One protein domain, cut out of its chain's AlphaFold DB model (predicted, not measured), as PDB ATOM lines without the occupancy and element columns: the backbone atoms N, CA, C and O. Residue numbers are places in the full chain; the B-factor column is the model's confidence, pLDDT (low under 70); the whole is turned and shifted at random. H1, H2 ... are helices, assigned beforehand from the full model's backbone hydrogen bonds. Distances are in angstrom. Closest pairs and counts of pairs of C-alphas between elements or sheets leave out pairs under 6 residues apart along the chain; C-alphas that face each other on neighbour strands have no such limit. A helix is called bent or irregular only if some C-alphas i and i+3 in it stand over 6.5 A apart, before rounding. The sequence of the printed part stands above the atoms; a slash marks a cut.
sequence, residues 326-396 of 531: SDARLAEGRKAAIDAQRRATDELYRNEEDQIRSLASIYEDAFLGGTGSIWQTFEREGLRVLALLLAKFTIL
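What this domain is: This is residues 326 to 396 of the 531 residues of the protein "TMP_2 domain-containing protein" of Sphingomonas montanisoli (UniProt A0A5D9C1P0). A long helix, H1, makes the length of the model, and a shorter helix, H2, folds back from its far end after a tight link, so that the two form a narrow, open V with unequal arms. Residues 326 to 358 of H1 and 382 to 396 of H2 stand free. The printed part has 71 residues with two named helices, H1 then H2, and no named strand: all helix. It is extended, with a radius of gyration of the C-alphas of 19.7 A, and spans 66 by 26 by 9 A.

How they stand to each other: H1, residues 326 to 368, and H2, residues 373 to 396, are close but not clearly touching; their closest C-alphas, Ala 366 and Ile 374, are 5.7 A apart. They run opposite ways at a shallow tilt of 17 degrees. In H1 every O i to N i+4 pair is within hydrogen-bond range; in H2, 18 of 20 are.

Where its parts are: H1 measures 62.7 A from C-alpha 326 at (-51.860, -39.803, 0.038) to C-alpha 368. H2 measures 34.9 A and ends at C-alpha 396, (-41.453, -23.000, 26.895). H2 has a kink of 31 degrees near residue 380; it is neither bent nor irregular, but only just: C-alphas 380 and 383 are 6.3 A apart.

The domain as a whole: The two C-alphas farthest apart, Ser 326 and Gly 370, are 66.4 A apart. The printed part has no cut. Residues 359 and 362 to 396 have pLDDT under 70.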
ATOM      1  N   SER A 326     -51.842 -40.370  -1.313       86.00
ATOM      2  CA  SER A 326     -51.860 -39.803   0.038       86.00
ATOM      3  C   SER A 326     -50.466 -39.814   0.665       86.00
ATOM      4  O   SER A 326     -50.049 -38.811   1.243       86.00
ATOM      5  N   ASP A 327     -49.718 -40.903   0.498       88.50
ATOM      6  CA  ASP A 327     -48.338 -41.023   0.965       88.50
ATOM      7  C   ASP A 327     -47.418 -40.029   0.249       88.50
ATOM      8  O   ASP A 327     -46.598 -39.379   0.903       88.50
ATOM      9  N   ALA A 328     -47.600 -39.827  -1.062       89.38
ATOM     10  CA  ALA A 328     -46.876 -38.813  -1.825       89.38
ATOM     11  C   ALA A 328     -47.158 -37.394  -1.299       89.38
ATOM     12  O   ALA A 328     -46.221 -36.636  -1.034       89.38
ATOM     13  N   ARG A 329     -48.430 -37.056  -1.042       88.62
ATOM     14  CA  ARG A 329     -48.825 -35.762  -0.449       88.62
ATOM     15  C   ARG A 329     -48.255 -35.568   0.956       88.62
ATOM     16  O   ARG A 329     -47.798 -34.478   1.297       88.62
ATOM     17  N   LEU A 330     -48.244 -36.615   1.780       87.56
ATOM     18  CA  LEU A 330     -47.661 -36.569   3.124       87.56
ATOM     19  C   LEU A 330     -46.135 -36.445   3.089       87.56
ATOM     20  O   LEU A 330     -45.554 -35.795   3.962       87.56
ATOM     21  N   ALA A 331     -45.467 -37.073   2.122       88.50
ATOM     22  CA  ALA A 331     -44.029 -36.931   1.924       88.50
ATOM     23  C   ALA A 331     -43.667 -35.500   1.499       88.50
ATOM     24  O   ALA A 331     -42.738 -34.911   2.055       88.50
ATOM     25  N   GLU A 332     -44.442 -34.912   0.588       89.62
ATOM     26  CA  GLU A 332     -44.277 -33.520   0.165       89.62
ATOM     27  C   GLU A 332     -44.524 -32.542   1.322       89.62
ATOM     28  O   GLU A 332     -43.687 -31.679   1.592       89.62
ATOM     29  N   GLY A 333     -45.601 -32.741   2.089       87.38
ATOM     30  CA  GLY A 333     -45.887 -31.948   3.288       87.38
ATOM     31  C   GLY A 333     -44.783 -32.044   4.346       87.38
ATOM     32  O   GLY A 333     -44.396 -31.032   4.933       87.38
ATOM     33  N   ARG A 334     -44.207 -33.237   4.553       86.94
ATOM     34  CA  ARG A 334     -43.057 -33.423   5.454       86.94
ATOM     35  C   ARG A 334     -41.815 -32.690   4.964       86.94
ATOM     36  O   ARG A 334     -41.140 -32.057   5.772       86.94
ATOM     37  N   LYS A 335     -41.521 -32.735   3.664       91.19
ATOM     38  CA  LYS A 335     -40.390 -32.002   3.084       91.19
ATOM     39  C   LYS A 335     -40.559 -30.491   3.267       91.19
ATOM     40  O   LYS A 335     -39.642 -29.841   3.759       91.19
ATOM     41  N   ALA A 336     -41.748 -29.963   2.982       88.56
ATOM     42  CA  ALA A 336     -42.062 -28.551   3.187       88.56
ATOM     43  C   ALA A 336     -41.937 -28.128   4.663       88.56
ATOM     44  O   ALA A 336     -41.403 -27.059   4.953       88.56
ATOM     45  N   ALA A 337     -42.371 -28.976   5.602       85.50
ATOM     46  CA  ALA A 337     -42.229 -28.718   7.034       85.50
ATOM     47  C   ALA A 337     -40.756 -28.695   7.485       85.50
ATOM     48  O   ALA A 337     -40.364 -27.813   8.247       85.50
ATOM     49  N   ILE A 338     -39.928 -29.620   6.984       89.38
ATOM     50  CA  ILE A 338     -38.485 -29.645   7.268       89.38
ATOM     51  C   ILE A 338     -37.803 -28.396   6.701       89.38
ATOM     52  O   ILE A 338     -36.989 -27.780   7.389       89.38
ATOM     53  N   ASP A 339     -38.148 -27.986   5.481       90.12
ATOM     54  CA  ASP A 339     -37.589 -26.781   4.864       90.12
ATOM     55  C   ASP A 339     -38.007 -25.508   5.621       90.12
ATOM     56  O   ASP A 339     -37.188 -24.610   5.822       90.12
ATOM     57  N   ALA A 340     -39.250 -25.440   6.109       84.50
ATOM     58  CA  ALA A 340     -39.710 -24.352   6.972       84.50
ATOM     59  C   ALA A 340     -38.969 -24.332   8.319       84.50
ATOM     60  O   ALA A 340     -38.543 -23.270   8.773       84.50
ATOM     61  N   GLN A 341     -38.752 -25.501   8.931       86.31
ATOM     62  CA  GLN A 341     -37.996 -25.617  10.178       86.31
ATOM     63  C   GLN A 341     -36.532 -25.204   9.995       86.31
ATOM     64  O   GLN A 341     -35.988 -24.511  10.852       86.31
ATOM     65  N   ARG A 342     -35.897 -25.575   8.876       88.25
ATOM     66  CA  ARG A 342     -34.533 -25.138   8.543       88.25
ATOM     67  C   ARG A 342     -34.438 -23.621   8.433       88.25
ATOM     68  O   ARG A 342     -33.592 -23.045   9.099       88.25
ATOM     69  N   ARG A 343     -35.355 -22.968   7.708       88.88
ATOM     70  CA  ARG A 343     -35.381 -21.494   7.615       88.88
ATOM     71  C   ARG A 343     -35.548 -20.829   8.981       88.88
ATOM     72  O   ARG A 343     -34.798 -19.917   9.299       88.88
ATOM     73  N   ALA A 344     -36.474 -21.325   9.802       80.19
ATOM     74  CA  ALA A 344     -36.673 -20.806  11.155       80.19
ATOM     75  C   ALA A 344     -35.423 -20.995  12.035       80.19
ATOM     76  O   ALA A 344     -35.092 -20.137  12.848       80.19
ATOM     77  N   THR A 345     -34.705 -22.106  11.859       83.81
ATOM     78  CA  THR A 345     -33.464 -22.387  12.589       83.81
ATOM     79  C   THR A 345     -32.319 -21.485  12.111       83.81
ATOM     80  O   THR A 345     -31.597 -20.934  12.935       83.81
ATOM     81  N   ASP A 346     -32.193 -21.260  10.802       87.94
ATOM     82  CA  ASP A 346     -31.196 -20.351  10.224       87.94
ATOM     83  C   ASP A 346     -31.423 -18.897  10.675       87.94
ATOM     84  O   ASP A 346     -30.469 -18.169  10.948       87.94
ATOM     85  N   GLU A 347     -32.682 -18.467  10.802       83.25
ATOM     86  CA  GLU A 347     -33.035 -17.155  11.362       83.25
ATOM     87  C   GLU A 347     -32.658 -17.038  12.843       83.25
ATOM     88  O   GLU A 347     -32.149 -15.999  13.265       83.25
ATOM     89  N   LEU A 348     -32.853 -18.099  13.634       77.62
ATOM     90  CA  LEU A 348     -32.407 -18.125  15.028       77.62
ATOM     91  C   LEU A 348     -30.884 -18.021  15.132       77.62
ATOM     92  O   LEU A 348     -30.407 -17.212  15.920       77.62
ATOM     93  N   TYR A 349     -30.134 -18.754  14.303       80.44
ATOM     94  CA  TYR A 349     -28.671 -18.670  14.295       80.44
ATOM     95  C   TYR A 349     -28.161 -17.276  13.910       80.44
ATOM     96  O   TYR A 349     -27.240 -16.775  14.548       80.44
ATOM     97  N   ARG A 350     -28.780 -16.610  12.924       82.44
ATOM     98  CA  ARG A 350     -28.432 -15.218  12.573       82.44
ATOM     99  C   ARG A 350     -28.706 -14.251  13.723       82.44
ATOM    100  O   ARG A 350     -27.858 -13.426  14.042       82.44
ATOM    101  N   ASN A 351     -29.855 -14.393  14.382       78.69
ATOM    102  CA  ASN A 351     -30.199 -13.569  15.539       78.69
ATOM    103  C   ASN A 351     -29.252 -13.811  16.729       78.69
ATOM    104  O   ASN A 351     -28.943 -12.874  17.463       78.69
ATOM    105  N   GLU A 352     -28.792 -15.047  16.938       75.44
ATOM    106  CA  GLU A 352     -27.777 -15.365  17.949       75.44
ATOM    107  C   GLU A 352     -26.415 -14.757  17.595       75.44
ATOM    108  O   GLU A 352     -25.759 -14.202  18.473       75.44
ATOM    109  N   GLU A 353     -26.008 -14.784  16.323       77.06
ATOM    110  CA  GLU A 353     -24.764 -14.150  15.875       77.06
ATOM    111  C   GLU A 353     -24.791 -12.628  16.093       77.06
ATOM    112  O   GLU A 353     -23.822 -12.064  16.604       77.06
ATOM    113  N   ASP A 354     -25.914 -11.966  15.802       79.38
ATOM    114  CA  ASP A 354     -26.095 -10.532  16.061       79.38
ATOM    115  C   ASP A 354     -26.062 -10.206  17.565       79.38
ATOM    116  O   ASP A 354     -25.455  -9.212  17.973       79.38
ATOM    117  N   GLN A 355     -26.642 -11.065  18.412       73.56
ATOM    118  CA  GLN A 355     -26.553 -10.930  19.872       73.56
ATOM    119  C   GLN A 355     -25.127 -11.140  20.385       73.56
ATOM    120  O   GLN A 355     -24.678 -10.409  21.265       73.56
ATOM    121  N   ILE A 356     -24.392 -12.107  19.831       72.38
ATOM    122  CA  ILE A 356     -22.989 -12.345  20.185       72.38
ATOM    123  C   ILE A 356     -22.127 -11.155  19.756       72.38
ATOM    124  O   ILE A 356     -21.266 -10.737  20.525       72.38
ATOM    125  N   ARG A 357     -22.370 -10.562  18.580       77.12
ATOM    126  CA  ARG A 357     -21.682  -9.334  18.146       77.12
ATOM    127  C   ARG A 357     -22.002  -8.149  19.052       77.12
ATOM    128  O   ARG A 357     -21.090  -7.397  19.389       77.12
ATOM    129  N   SER A 358     -23.251  -8.003  19.501       73.31
ATOM    130  CA  SER A 358     -23.610  -6.948  20.460       73.31
ATOM    131  C   SER A 358     -22.922  -7.172  21.811       73.31
ATOM    132  O   SER A 358     -22.314  -6.247  22.345       73.31
ATOM    133  N   LEU A 359     -22.917  -8.406  22.327       68.69
ATOM    134  CA  LEU A 359     -22.184  -8.780  23.539       68.69
ATOM    135  C   LEU A 359     -20.682  -8.523  23.389       68.69
ATOM    136  O   LEU A 359     -20.076  -7.949  24.286       68.69
ATOM    137  N   ALA A 360     -20.090  -8.890  22.253       70.94
ATOM    138  CA  ALA A 360     -18.680  -8.651  21.966       70.94
ATOM    139  C   ALA A 360     -18.348  -7.152  21.961       70.94
ATOM    140  O   ALA A 360     -17.357  -6.774  22.574       70.94
ATOM    141  N   SER A 361     -19.202  -6.301  21.377       72.06
ATOM    142  CA  SER A 361     -19.018  -4.842  21.421       72.06
ATOM    143  C   SER A 361     -19.106  -4.275  22.844       72.06
ATOM    144  O   SER A 361     -18.322  -3.404  23.208       72.06
ATOM    145  N   ILE A 362     -19.981  -4.832  23.692       66.75
ATOM    146  CA  ILE A 362     -20.071  -4.471  25.116       66.75
ATOM    147  C   ILE A 362     -18.798  -4.890  25.865       66.75
ATOM    148  O   ILE A 362     -18.306  -4.139  26.706       66.75
ATOM    149  N   TYR A 363     -18.251  -6.074  25.574       60.19
ATOM    150  CA  TYR A 363     -16.992  -6.524  26.169       60.19
ATOM    151  C   TYR A 363     -15.793  -5.706  25.673       60.19
ATOM    152  O   TYR A 363     -14.924  -5.380  26.475       60.19
ATOM    153  N   GLU A 364     -15.748  -5.334  24.395       68.44
ATOM    154  CA  GLU A 364     -14.708  -4.471  23.821       68.44
ATOM    155  C   GLU A 364     -14.712  -3.077  24.476       68.44
ATOM    156  O   GLU A 364     -13.667  -2.616  24.943       68.44
ATOM    157  N   ASP A 365     -15.892  -2.471  24.655       59.56
ATOM    158  CA  ASP A 365     -16.062  -1.223  25.414       59.56
ATOM    159  C   ASP A 365     -15.690  -1.381  26.898       59.56
ATOM    160  O   ASP A 365     -15.117  -0.470  27.498       59.56
ATOM    161  N   ALA A 366     -15.968  -2.542  27.503       56.19
ATOM    162  CA  ALA A 366     -15.593  -2.839  28.885       56.19
ATOM    163  C   ALA A 366     -14.077  -3.037  29.074       56.19
ATOM    164  O   ALA A 366     -13.556  -2.771  30.157       56.19
ATOM    165  N   PHE A 367     -13.357  -3.497  28.047       56.78
ATOM    166  CA  PHE A 367     -11.902  -3.656  28.097       56.78
ATOM    167  C   PHE A 367     -11.145  -2.361  27.768       56.78
ATOM    168  O   PHE A 367     -10.048  -2.159  28.290       56.78
ATOM    169  N   LEU A 368     -11.713  -1.476  26.940       62.59
ATOM    170  CA  LEU A 368     -11.072  -0.223  26.521       62.59
ATOM    171  C   LEU A 368     -11.468   0.990  27.381       62.59
ATOM    172  O   LEU A 368     -10.669   1.916  27.544       62.59
ATOM    173  N   GLY A 369     -12.667   0.998  27.966       56.62
ATOM    174  CA  GLY A 369     -13.152   2.052  28.855       56.62
ATOM    175  C   GLY A 369     -12.983   1.669  30.322       56.62
ATOM    176  O   GLY A 369     -13.709   0.821  30.828       56.62
ATOM    177  N   GLY A 370     -12.034   2.300  31.021       56.50
ATOM    178  CA  GLY A 370     -11.717   2.029  32.428       56.50
ATOM    179  C   GLY A 370     -12.934   1.850  33.356       56.50
ATOM    180  O   GLY A 370     -13.974   2.482  33.188       56.50
ATOM    181  N   THR A 371     -12.736   1.000  34.368       53.03
ATOM    182  CA  THR A 371     -13.666   0.283  35.274       53.03
ATOM    183  C   THR A 371     -14.921   0.985  35.835       53.03
ATOM    184  O   THR A 371     -15.726   0.325  36.490       53.03
ATOM    185  N   GLY A 372     -15.146   2.277  35.589       57.44
ATOM    186  CA  GLY A 372     -16.323   3.022  36.050       57.44
ATOM    187  C   GLY A 372     -17.567   2.915  35.157       57.44
ATOM    188  O   GLY A 372     -18.681   2.997  35.670       57.44
ATOM    189  N   SER A 373     -17.423   2.707  33.842       57.12
ATOM    190  CA  SER A 373     -18.565   2.644  32.904       57.12
ATOM    191  C   SER A 373     -19.256   1.275  32.871       57.12
ATOM    192  O   SER A 373     -20.450   1.185  32.588       57.12
ATOM    193  N   ILE A 374     -18.533   0.212  33.232       54.78
ATOM    194  CA  ILE A 374     -18.988  -1.186  33.188       54.78
ATOM    195  C   ILE A 374     -20.229  -1.405  34.059       54.78
ATOM    196  O   ILE A 374     -21.153  -2.111  33.660       54.78
ATOM    197  N   TRP A 375     -20.286  -0.770  35.233       57.75
ATOM    198  CA  TRP A 375     -21.398  -0.969  36.162       57.75
ATOM    199  C   TRP A 375     -22.695  -0.311  35.677       57.75
ATOM    200  O   TRP A 375     -23.763  -0.910  35.766       57.75
ATOM    201  N   GLN A 376     -22.599   0.871  35.062       64.56
ATOM    202  CA  GLN A 376     -23.765   1.570  34.513       64.56
ATOM    203  C   GLN A 376     -24.306   0.906  33.239       64.56
ATOM    204  O   GLN A 376     -25.514   0.934  32.994       64.56
ATOM    205  N   THR A 377     -23.438   0.294  32.428       60.84
ATOM    206  CA  THR A 377     -23.856  -0.438  31.222       60.84
ATOM    207  C   THR A 377     -24.421  -1.816  31.574       60.84
ATOM    208  O   THR A 377     -25.443  -2.212  31.014       60.84
ATOM    209  N   PHE A 378     -23.846  -2.512  32.563       59.84
ATOM    210  CA  PHE A 378     -24.391  -3.771  33.082       59.84
ATOM    211  C   PHE A 378     -25.791  -3.591  33.678       59.84
ATOM    212  O   PHE A 378     -26.680  -4.397  33.409       59.84
ATOM    213  N   GLU A 379     -26.021  -2.512  34.426       62.91
ATOM    214  CA  GLU A 379     -27.339  -2.229  35.004       62.91
ATOM    215  C   GLU A 379     -28.401  -1.971  33.917       62.91
ATOM    216  O   GLU A 379     -29.564  -2.341  34.078       62.91
ATOM    217  N   ARG A 380     -28.001  -1.414  32.763       64.50
ATOM    218  CA  ARG A 380     -28.916  -1.088  31.657       64.50
ATOM    219  C   ARG A 380     -29.196  -2.260  30.710       64.50
ATOM    220  O   ARG A 380     -30.342  -2.458  30.316       64.50
ATOM    221  N   GLU A 381     -28.175  -3.030  30.342       60.22
ATOM    222  CA  GLU A 381     -28.274  -4.138  29.370       60.22
ATOM    223  C   GLU A 381     -28.464  -5.508  30.053       60.22
ATOM    224  O   GLU A 381     -29.229  -6.350  29.576       60.22
ATOM    225  N   GLY A 382     -27.850  -5.731  31.222       59.00
ATOM    226  CA  GLY A 382     -27.883  -7.012  31.942       59.00
ATOM    227  C   GLY A 382     -29.280  -7.410  32.424       59.00
ATOM    228  O   GLY A 382     -29.656  -8.584  32.363       59.00
ATOM    229  N   LEU A 383     -30.108  -6.432  32.804       61.88
ATOM    230  CA  LEU A 383     -31.517  -6.672  33.134       61.88
ATOM    231  C   LEU A 383     -32.342  -7.107  31.913       61.88
ATOM    232  O   LEU A 383     -33.292  -7.877  32.055       61.88
ATOM    233  N   ARG A 384     -31.967  -6.674  30.705       60.91
ATOM    234  CA  ARG A 384     -32.676  -7.015  29.465       60.91
ATOM    235  C   ARG A 384     -32.407  -8.457  29.039       60.91
ATOM    236  O   ARG A 384     -33.338  -9.147  28.630       60.91
ATOM    237  N   VAL A 385     -31.173  -8.935  29.210       62.50
ATOM    238  CA  VAL A 385     -30.800 -10.342  28.971       62.50
ATOM    239  C   VAL A 385     -31.499 -11.270  29.967       62.50
ATOM    240  O   VAL A 385     -32.072 -12.279  29.559       62.50
ATOM    241  N   LEU A 386     -31.544 -10.898  31.252       52.69
ATOM    242  CA  LEU A 386     -32.295 -11.644  32.271       52.69
ATOM    243  C   LEU A 386     -33.801 -11.684  31.969       52.69
ATOM    244  O   LEU A 386     -34.420 -12.740  32.100       52.69
ATOM    245  N   ALA A 387     -34.383 -10.577  31.496       66.06
ATOM    246  CA  ALA A 387     -35.783 -10.531  31.077       66.06
ATOM    247  C   ALA A 387     -36.061 -11.407  29.840       66.06
ATOM    248  O   ALA A 387     -37.089 -12.080  29.783       66.06
ATOM    249  N   LEU A 388     -35.140 -11.453  28.874       59.62
ATOM    250  CA  LEU A 388     -35.262 -12.276  27.666       59.62
ATOM    251  C   LEU A 388     -35.127 -13.775  27.988       59.62
ATOM    252  O   LEU A 388     -35.865 -14.596  27.437       59.62
ATOM    253  N   LEU A 389     -34.255 -14.133  28.937       56.00
ATOM    254  CA  LEU A 389     -34.112 -15.501  29.438       56.00
ATOM    255  C   LEU A 389     -35.362 -15.951  30.214       56.00
ATOM    256  O   LEU A 389     -35.859 -17.057  29.991       56.00
ATOM    257  N   LEU A 390     -35.929 -15.070  31.050       56.53
ATOM    258  CA  LEU A 390     -37.208 -15.320  31.721       56.53
ATOM    259  C   LEU A 390     -38.363 -15.466  30.720       56.53
ATOM    260  O   LEU A 390     -39.193 -16.354  30.900       56.53
ATOM    261  N   ALA A 391     -38.402 -14.649  29.660       63.09
ATOM    262  CA  ALA A 391     -39.419 -14.707  28.607       63.09
ATOM    263  C   ALA A 391     -39.344 -16.009  27.786       63.09
ATOM    264  O   ALA A 391     -40.366 -16.649  27.539       63.09
ATOM    265  N   LYS A 392     -38.137 -16.466  27.416       53.75
ATOM    266  CA  LYS A 392     -37.945 -17.765  26.741       53.75
ATOM    267  C   LYS A 392     -38.356 -18.943  27.637       53.75
ATOM    268  O   LYS A 392     -38.994 -19.876  27.154       53.75
ATOM    269  N   PHE A 393     -38.055 -18.886  28.936       51.91
ATOM    270  CA  PHE A 393     -38.472 -19.911  29.900       51.91
ATOM    271  C   PHE A 393     -39.995 -19.932  30.099       51.91
ATOM    272  O   PHE A 393     -40.601 -21.003  30.144       51.91
ATOM    273  N   THR A 394     -40.638 -18.761  30.135       53.41
ATOM    274  CA  THR A 394     -42.102 -18.674  30.231       53.41
ATOM    275  C   THR A 394     -42.799 -19.137  28.961       53.41
ATOM    276  O   THR A 394     -43.803 -19.814  29.100       53.41
ATOM    277  N   ILE A 395     -42.273 -18.900  27.754       48.94
ATOM    278  CA  ILE A 395     -42.866 -19.425  26.505       48.94
ATOM    279  C   ILE A 395     -42.768 -20.958  26.435       48.94
ATOM    280  O   ILE A 395     -43.746 -21.618  26.091       48.94
ATOM    281  N   LEU A 396     -41.634 -21.542  26.844       43.12
ATOM    282  CA  LEU A 396     -41.453 -23.000  26.895       43.12
ATOM    283  C   LEU A 396     -42.398 -23.667  27.918       43.12
ATOM    284  O   LEU A 396     -42.830 -24.807  27.737       43.12
TER     285      LEU A 396